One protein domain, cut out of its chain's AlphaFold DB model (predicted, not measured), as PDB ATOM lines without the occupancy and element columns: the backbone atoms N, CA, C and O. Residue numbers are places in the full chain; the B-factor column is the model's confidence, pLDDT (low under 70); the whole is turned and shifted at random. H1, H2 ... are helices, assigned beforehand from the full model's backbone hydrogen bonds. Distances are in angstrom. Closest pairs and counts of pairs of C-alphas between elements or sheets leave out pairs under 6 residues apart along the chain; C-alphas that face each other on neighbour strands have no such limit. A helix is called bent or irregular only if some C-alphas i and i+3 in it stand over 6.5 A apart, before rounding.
ATOM      1  N   SER A   8     256.805 231.514 188.719       97.88
ATOM      2  CA  SER A   8     256.977 230.639 189.881       97.88
ATOM      3  C   SER A   8     255.901 230.834 190.950       97.88
ATOM      4  O   SER A   8     255.576 229.876 191.642       97.88
ATOM      5  N   ALA A   9     255.331 232.038 191.084       97.69
ATOM      6  CA  ALA A   9     254.188 232.278 191.964       97.69
ATOM      7  C   ALA A   9     252.873 231.775 191.341       97.69
ATOM      8  O   ALA A   9     252.013 231.263 192.053       97.69
ATOM      9  N   SER A  10     252.727 231.856 190.016       97.75
ATOM     10  CA  SER A  10     251.549 231.348 189.301       97.75
ATOM     11  C   SER A  10     251.434 229.821 189.358       97.75
ATOM     12  O   SER A  10     250.326 229.300 189.472       97.75
ATOM     13  N   SER A  11     252.551 229.087 189.318       98.12
ATOM     14  CA  SER A  11     252.556 227.615 189.348       98.12
ATOM     15  C   SER A  11     251.791 227.007 190.540       98.12
ATOM     16  O   SER A  11     250.882 226.210 190.297       98.12
ATOM     17  N   PRO A  12     252.075 227.364 191.812       98.19
ATOM     18  CA  PRO A  12     251.314 226.844 192.947       98.19
ATOM     19  C   PRO A  12     249.867 227.356 192.990       98.19
ATOM     20  O   PRO A  12     249.003 226.647 193.500       98.19
ATOM     21  N   ILE A  13     249.570 228.534 192.426       98.06
ATOM     22  CA  ILE A  13     248.187 229.027 192.307       98.06
ATOM     23  C   ILE A  13     247.379 228.099 191.390       98.06
ATOM     24  O   ILE A  13     246.319 227.625 191.789       98.06
ATOM     25  N   ILE A  14     247.896 227.772 190.200       98.12
ATOM     26  CA  ILE A  14     247.226 226.849 189.268       98.12
ATOM     27  C   ILE A  14     247.124 225.437 189.852       98.12
ATOM     28  O   ILE A  14     246.079 224.803 189.718       98.12
ATOM     29  N   ALA A  15     248.155 224.959 190.555       98.12
ATOM     30  CA  ALA A  15     248.079 223.683 191.268       98.12
ATOM     31  C   ALA A  15     246.928 223.670 192.293       98.12
ATOM     32  O   ALA A  15     246.170 222.704 192.354       98.12
ATOM     33  N   GLY A  16     246.749 224.760 193.048       98.38
ATOM     34  CA  GLY A  16     245.625 224.932 193.971       98.38
ATOM     35  C   GLY A  16     244.260 224.968 193.277       98.38
ATOM     36  O   GLY A  16     243.307 224.385 193.787       98.38
ATOM     37  N   VAL A  17     244.160 225.585 192.095       98.38
ATOM     38  CA  VAL A  17     242.916 225.608 191.302       98.38
ATOM     39  C   VAL A  17     242.524 224.203 190.840       98.38
ATOM     40  O   VAL A  17     241.372 223.820 191.024       98.38
ATOM     41  N   TYR A  18     243.466 223.412 190.313       97.88
ATOM     42  CA  TYR A  18     243.200 222.009 189.961       97.88
ATOM     43  C   TYR A  18     242.825 221.171 191.187       97.88
ATOM     44  O   TYR A  18     241.898 220.373 191.117       97.88
ATOM     45  N   ALA A  19     243.499 221.373 192.325       97.94
ATOM     46  CA  ALA A  19     243.149 220.677 193.563       97.94
ATOM     47  C   ALA A  19     241.723 221.013 194.033       97.94
ATOM     48  O   ALA A  19     240.994 220.125 194.473       97.94
ATOM     49  N   LEU A  20     241.305 222.277 193.909       98.38
ATOM     50  CA  LEU A  20     239.957 222.721 194.267       98.38
ATOM     51  C   LEU A  20     238.888 222.248 193.270       98.38
ATOM     52  O   LEU A  20     237.750 222.017 193.669       98.38
ATOM     53  N   ALA A  21     239.238 222.090 191.991       97.75
ATOM     54  CA  ALA A  21     238.339 221.569 190.958       97.75
ATOM     55  C   ALA A  21     237.963 220.090 191.167       97.75
ATOM     56  O   ALA A  21     236.978 219.620 190.597       97.75
ATOM     57  N   GLY A  22     238.702 219.382 192.027       96.69
ATOM     58  CA  GLY A  22     238.429 218.008 192.427       96.69
ATOM     59  C   GLY A  22     239.177 216.970 191.593       96.69
ATOM     60  O   GLY A  22     240.031 217.286 190.766       96.69
ATOM     61  N   THR A  23     238.877 215.696 191.854       96.50
ATOM     62  CA  THR A  23     239.505 214.576 191.147       96.50
ATOM     63  C   THR A  23     239.109 214.607 189.669       96.50
ATOM     64  O   THR A  23     237.914 214.556 189.377       96.50
ATOM     65  N   PRO A  24     240.076 214.639 188.735       95.50
ATOM     66  CA  PRO A  24     239.767 214.587 187.314       95.50
ATOM     67  C   PRO A  24     239.032 213.306 186.913       95.50
ATOM     68  O   PRO A  24     239.214 212.251 187.529       95.50
ATOM     69  N   ALA A  25     238.245 213.378 185.839       94.81
ATOM     70  CA  ALA A  25     237.540 212.221 185.305       94.81
ATOM     71  C   ALA A  25     238.526 211.097 184.940       94.81
ATOM     72  O   ALA A  25     239.571 211.331 184.320       94.81
ATOM     73  N   ALA A  26     238.197 209.858 185.315       95.44
ATOM     74  CA  ALA A  26     239.049 208.708 185.038       95.44
ATOM     75  C   ALA A  26     239.322 208.572 183.529       95.44
ATOM     76  O   ALA A  26     238.419 208.736 182.712       95.44
ATOM     77  N   ASN A  27     240.559 208.222 183.169       95.88
ATOM     78  CA  ASN A  27     241.000 208.041 181.778       95.88
ATOM     79  C   ASN A  27     240.916 209.306 180.898       95.88
ATOM     80  O   ASN A  27     240.748 209.200 179.684       95.88
ATOM     81  N   THR A  28     241.053 210.497 181.482       96.00
ATOM     82  CA  THR A  28     241.122 211.766 180.735       96.00
ATOM     83  C   THR A  28     242.449 212.496 180.975       96.00
ATOM     84  O   THR A  28     243.256 212.078 181.807       96.00
ATOM     85  N   ASN A  29     242.700 213.579 180.229       96.44
ATOM     86  CA  ASN A  29     243.877 214.436 180.391       96.44
ATOM     87  C   ASN A  29     243.474 215.791 181.006       96.44
ATOM     88  O   ASN A  29     242.982 216.648 180.276       96.44
ATOM     89  N   PRO A  30     243.717 216.048 182.302       96.25
ATOM     90  CA  PRO A  30     243.263 217.281 182.952       96.25
ATOM     91  C   PRO A  30     243.819 218.556 182.312       96.25
ATOM     92  O   PRO A  30     243.152 219.586 182.294       96.25
ATOM     93  N   ALA A  31     245.012 218.479 181.712       95.94
ATOM     94  CA  ALA A  31     245.625 219.607 181.017       95.94
ATOM     95  C   ALA A  31     244.818 220.081 179.794       95.94
ATOM     96  O   ALA A  31     245.021 221.205 179.338       95.94
ATOM     97  N   SER A  32     243.912 219.254 179.252       96.81
ATOM     98  CA  SER A  32     243.049 219.652 178.137       96.81
ATOM     99  C   SER A  32     241.775 220.372 178.571       96.81
ATOM    100  O   SER A  32     241.178 221.047 177.738       96.81
ATOM    101  N   TYR A  33     241.344 220.254 179.833       97.56
ATOM    102  CA  TYR A  33     240.065 220.821 180.282       97.56
ATOM    103  C   TYR A  33     239.944 222.331 180.021       97.56
ATOM    104  O   TYR A  33     238.926 222.740 179.455       97.56
ATOM    105  N   PRO A  34     240.976 223.166 180.278       97.81
ATOM    106  CA  PRO A  34     240.845 224.605 180.056       97.81
ATOM    107  C   PRO A  34     240.587 224.974 178.590       97.81
ATOM    108  O   PRO A  34     239.886 225.942 178.310       97.81
ATOM    109  N   TYR A  35     241.093 224.169 177.649       97.31
ATOM    110  CA  TYR A  35     240.882 224.368 176.211       97.31
ATOM    111  C   TYR A  35     239.444 224.053 175.777       97.31
ATOM    112  O   TYR A  35     238.970 224.621 174.797       97.31
ATOM    113  N   ALA A  36     238.742 223.175 176.500       96.81
ATOM    114  CA  ALA A  36     237.335 222.855 176.253       96.81
ATOM    115  C   ALA A  36     236.364 223.853 176.920       96.81
ATOM    116  O   ALA A  36     235.193 223.921 176.547       96.81
ATOM    117  N   HIS A  37     236.849 224.646 177.881       96.44
ATOM    118  CA  HIS A  37     236.035 225.498 178.753       96.44
ATOM    119  C   HIS A  37     236.540 226.947 178.796       96.44
ATOM    120  O   HIS A  37     236.579 227.580 179.853       96.44
ATOM    121  N   THR A  38     236.903 227.506 177.640       97.44
ATOM    122  CA  THR A  38     237.498 228.853 177.542       97.44
ATOM    123  C   THR A  38     236.592 229.975 178.055       97.44
ATOM    124  O   THR A  38     237.091 230.990 178.529       97.44
ATOM    125  N   SER A  39     235.268 229.789 178.053       97.44
ATOM    126  CA  SER A  39     234.311 230.735 178.650       97.44
ATOM    127  C   SER A  39     234.409 230.841 180.179       97.44
ATOM    128  O   SER A  39     233.878 231.781 180.764       97.44
ATOM    129  N   SER A  40     235.080 229.884 180.827       98.19
ATOM    130  CA  SER A  40     235.344 229.851 182.274       98.19
ATOM    131  C   SER A  40     236.748 230.362 182.626       98.19
ATOM    132  O   SER A  40     237.289 230.056 183.691       98.19
ATOM    133  N   LEU A  41     237.351 231.141 181.729       98.62
ATOM    134  CA  LEU A  41     238.628 231.819 181.912       98.62
ATOM    135  C   LEU A  41     238.444 233.319 181.657       98.62
ATOM    136  O   LEU A  41     237.559 233.735 180.911       98.62
ATOM    137  N   ASN A  42     239.286 234.137 182.279       98.69
ATOM    138  CA  ASN A  42     239.416 235.543 181.917       98.69
ATOM    139  C   ASN A  42     240.495 235.659 180.839       98.69
ATOM    140  O   ASN A  42     241.681 235.503 181.144       98.69
ATOM    141  N   ASP A  43     240.069 235.933 179.609       98.50
ATOM    142  CA  ASP A  43     240.947 236.156 178.461       98.50
ATOM    143  C   ASP A  43     241.709 237.487 178.605       98.50
ATOM    144  O   ASP A  43     241.110 238.555 178.788       98.50
ATOM    145  N   VAL A  44     243.040 237.426 178.550       98.50
ATOM    146  CA  VAL A  44     243.911 238.599 178.659       98.50
ATOM    147  C   VAL A  44     244.247 239.067 177.253       98.50
ATOM    148  O   VAL A  44     245.126 238.529 176.606       98.50
ATOM    149  N   THR A  45     243.596 240.133 176.793       98.25
ATOM    150  CA  THR A  45     243.649 240.542 175.377       98.25
ATOM    151  C   THR A  45     244.601 241.702 175.078       98.25
ATOM    152  O   THR A  45     244.599 242.259 173.977       98.25
ATOM    153  N   SER A  46     245.406 242.124 176.058       98.00
ATOM    154  CA  SER A  46     246.301 243.276 175.917       98.00
ATOM    155  C   SER A  46     247.621 243.100 176.665       98.00
ATOM    156  O   SER A  46     247.695 242.406 177.675       98.00
ATOM    157  N   GLY A  47     248.673 243.742 176.150       98.19
ATOM    158  CA  GLY A  47     250.045 243.622 176.651       98.19
ATOM    159  C   GLY A  47     250.971 242.852 175.705       98.19
ATOM    160  O   GLY A  47     250.541 242.282 174.700       98.19
ATOM    161  N   ALA A  48     252.269 242.884 176.003       97.94
ATOM    162  CA  ALA A  48     253.299 242.160 175.265       97.94
ATOM    163  C   ALA A  48     254.460 241.786 176.196       97.94
ATOM    164  O   ALA A  48     254.790 242.542 177.109       97.94
ATOM    165  N   ASN A  49     255.092 240.641 175.945       97.19
ATOM    166  CA  ASN A  49     256.298 240.182 176.650       97.19
ATOM    167  C   ASN A  49     257.547 240.183 175.744       97.19
ATOM    168  O   ASN A  49     258.586 239.637 176.109       97.19
ATOM    169  N   GLY A  50     257.447 240.800 174.565       97.31
ATOM    170  CA  GLY A  50     258.518 240.902 173.580       97.31
ATOM    171  C   GLY A  50     257.989 241.307 172.205       97.31
ATOM    172  O   GLY A  50     256.826 241.682 172.054       97.31
ATOM    173  N   SER A  51     258.849 241.189 171.194       97.50
ATOM    174  CA  SER A  51     258.519 241.443 169.787       97.50
ATOM    175  C   SER A  51     258.822 240.196 168.967       97.50
ATOM    176  O   SER A  51     259.979 239.795 168.864       97.50
ATOM    177  N   CYS A  52     257.789 239.582 168.391       97.50
ATOM    178  CA  CYS A  52     257.888 238.292 167.707       97.50
ATOM    179  C   CYS A  52     257.110 238.301 166.389       97.50
ATOM    180  O   CYS A  52     256.178 239.086 166.210       97.50
ATOM    181  N   SER A  53     257.494 237.415 165.468       96.31
ATOM    182  CA  SER A  53     256.771 237.159 164.223       96.31
ATOM    183  C   SER A  53     256.473 235.659 164.126       96.31
ATOM    184  O   SER A  53     257.422 234.877 164.046       96.31
ATOM    185  N   PRO A  54     255.196 235.238 164.149       95.75
ATOM    186  CA  PRO A  54     253.986 236.066 164.214       95.75
ATOM    187  C   PRO A  54     253.775 236.750 165.579       95.75
ATOM    188  O   PRO A  54     254.221 236.260 166.616       95.75
ATOM    189  N   ALA A  55     253.048 237.874 165.575       95.69
ATOM    190  CA  ALA A  55     252.856 238.722 166.756       95.69
ATOM    191  C   ALA A  55     252.209 237.994 167.948       95.69
ATOM    192  O   ALA A  55     252.571 238.278 169.086       95.69
ATOM    193  N   TYR A  56     251.308 237.034 167.697       95.44
ATOM    194  CA  TYR A  56     250.574 236.308 168.746       95.44
ATOM    195  C   TYR A  56     251.491 235.555 169.728       95.44
ATOM    196  O   TYR A  56     251.098 235.288 170.857       95.44
ATOM    197  N   LEU A  57     252.730 235.238 169.326       97.75
ATOM    198  CA  LEU A  57     253.701 234.572 170.196       97.75
ATOM    199  C   LEU A  57     254.140 235.451 171.374       97.75
ATOM    200  O   LEU A  57     254.524 234.917 172.409       97.75
ATOM    201  N   CYS A  58     254.105 236.780 171.217       98.06
ATOM    202  CA  CYS A  58     254.623 237.713 172.223       98.06
ATOM    203  C   CYS A  58     253.702 238.907 172.512       98.06
ATOM    204  O   CYS A  58     254.031 239.756 173.343       98.06
ATOM    205  N   LYS A  59     252.538 238.970 171.859       98.44
ATOM    206  CA  LYS A  59     251.493 239.969 172.084       98.44
ATOM    207  C   LYS A  59     250.189 239.267 172.436       98.44
ATOM    208  O   LYS A  59     249.771 238.365 171.717       98.44
ATOM    209  N   ALA A  60     249.567 239.740 173.507       98.25
ATOM    210  CA  ALA A  60     248.269 239.267 173.941       98.25
ATOM    211  C   ALA A  60     247.173 239.637 172.928       98.25
ATOM    212  O   ALA A  60     247.222 240.713 172.311       98.25
ATOM    213  N   ALA A  61     246.213 238.744 172.731       97.50
ATOM    214  CA  ALA A  61     245.128 238.884 171.764       97.50
ATOM    215  C   ALA A  61     243.904 238.085 172.226       97.50
ATOM    216  O   ALA A  61     243.976 237.349 173.192       97.50
ATOM    217  N   ALA A  62     242.768 238.230 171.540       97.81
ATOM    218  CA  ALA A  62     241.603 237.406 171.849       97.81
ATOM    219  C   ALA A  62     241.881 235.918 171.567       97.81
ATOM    220  O   ALA A  62     242.342 235.570 170.474       97.81
ATOM    221  N   GLY A  63     241.523 235.052 172.513       97.00
ATOM    222  CA  GLY A  63     241.748 233.611 172.442       97.00
ATOM    223  C   GLY A  63     243.130 233.194 172.949       97.00
ATOM    224  O   GLY A  63     243.673 233.786 173.868       97.00
ATOM    225  N   TYR A  64     243.687 232.118 172.381       97.69
ATOM    226  CA  TYR A  64     245.006 231.645 172.804       97.69
ATOM    227  C   TYR A  64     246.120 232.570 172.302       97.69
ATOM    228  O   TYR A  64     246.250 232.782 171.091       97.69
ATOM    229  N   ASP A  65     246.997 233.006 173.203       98.25
ATOM    230  CA  ASP A  65     248.224 233.724 172.862       98.25
ATOM    231  C   ASP A  65     249.469 233.195 173.587       98.25
ATOM    232  O   ASP A  65     249.405 232.437 174.550       98.25
ATOM    233  N   GLY A  66     250.649 233.542 173.074       97.88
ATOM    234  CA  GLY A  66     251.919 233.109 173.656       97.88
ATOM    235  C   GLY A  66     252.198 233.679 175.055       97.88
ATOM    236  O   GLY A  66     252.684 232.931 175.904       97.88
ATOM    237  N   PRO A  67     251.912 234.966 175.339       98.06
ATOM    238  CA  PRO A  67     252.154 235.537 176.663       98.06
ATOM    239  C   PRO A  67     251.307 234.952 177.796       98.06
ATOM    240  O   PRO A  67     251.812 234.836 178.914       98.06
ATOM    241  N   THR A  68     250.040 234.622 177.542       98.19
ATOM    242  CA  THR A  68     249.063 234.278 178.589       98.19
ATOM    243  C   THR A  68     248.317 232.966 178.355       98.19
ATOM    244  O   THR A  68     247.577 232.519 179.233       98.19
ATOM    245  N   GLY A  69     248.543 232.291 177.228       98.00
ATOM    246  CA  GLY A  69     247.841 231.061 176.885       98.00
ATOM    247  C   GLY A  69     246.357 231.342 176.699       98.00
ATOM    248  O   GLY A  69     245.987 232.173 175.886       98.00
ATOM    249  N   LEU A  70     245.510 230.656 177.467       98.19
ATOM    250  CA  LEU A  70     244.056 230.868 177.479       98.19
ATOM    251  C   LEU A  70     243.604 231.939 178.495       98.19
ATOM    252  O   LEU A  70     242.410 232.072 178.757       98.19
ATOM    253  N   GLY A  71     244.548 232.639 179.130       98.25
ATOM    254  CA  GLY A  71     244.278 233.631 180.166       98.25
ATOM    255  C   GLY A  71     244.345 233.068 181.589       98.25
ATOM    256  O   GLY A  71     245.180 232.222 181.914       98.25
ATOM    257  N   THR A  72     243.494 233.581 182.478       98.62
ATOM    258  CA  THR A  72     243.532 233.266 183.922       98.62
ATOM    259  C   THR A  72     242.263 232.558 184.407       98.62
ATOM    260  O   THR A  72     241.201 232.748 183.814       98.62
ATOM    261  N   PRO A  73     242.324 231.757 185.489       98.31
ATOM    262  CA  PRO A  73     241.145 231.084 186.036       98.31
ATOM    263  C   PRO A  73     240.000 232.047 186.384       98.31
ATOM    264  O   PRO A  73     240.217 233.047 187.070       98.31
ATOM    265  N   ASN A  74     238.772 231.705 185.987       98.31
ATOM    266  CA  ASN A  74     237.544 232.297 186.519       98.31
ATOM    267  C   ASN A  74     236.788 231.227 187.323       98.31
ATOM    268  O   ASN A  74     235.907 230.531 186.820       98.31
TER     269      ASN A  74
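Overview. This is residues 8 to 74 of the 81 residues of an uncharacterized protein of Streptomyces sp. SID1034 (UniProt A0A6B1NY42). There is little regular structure here: an elongated run of loops with a helix, H1, and a short one, H2, near one end, while a long unnamed stretch, residues 37 to 74, runs out to the other end and folds back. Near its return, residues 72 to 73 pair antiparallel with residues 41 to 42. The printed part has 67 residues, with H1 then H2 along the chain and no named strand; the class is all helix, with 21 residues in named elements. It is only just loose, close to compact, with a radius of gyration of the C-alphas of 13.5 A and spans of 40 by 24 by 18 A.

Arrangement. H1, residues 8 to 21, and H2, residues 30 to 36, are only just apart, with their closest C-alphas at 8.5 A. A short link of 8 residues joins them. Of the O i to N i+4 pairs, 8 of 10 in H1 and 1 of 3 in H2 are within hydrogen-bond range; H2 has 3 of 4 O i to N i+3 pairs within range.

Along the chain. H1 is 20.8 A long, from C-alpha 8 at (256.977, 230.639, 189.881); it is neither bent nor irregular, but only just: C-alphas 9 and 12 are 6.2 A apart. H2, 10.5 A long, ends at C-alpha 36, (237.335, 222.855, 176.253), and is only just irregular: C-alphas 31 and 34 are 7.0 A apart.

Size, cuts and confidence. The two C-alphas farthest apart, those of Ala 26 and Ser 51, are 41.0 A apart. The printed part has no cut, its mean pLDDT is 97.5, and no printed residue is under 70.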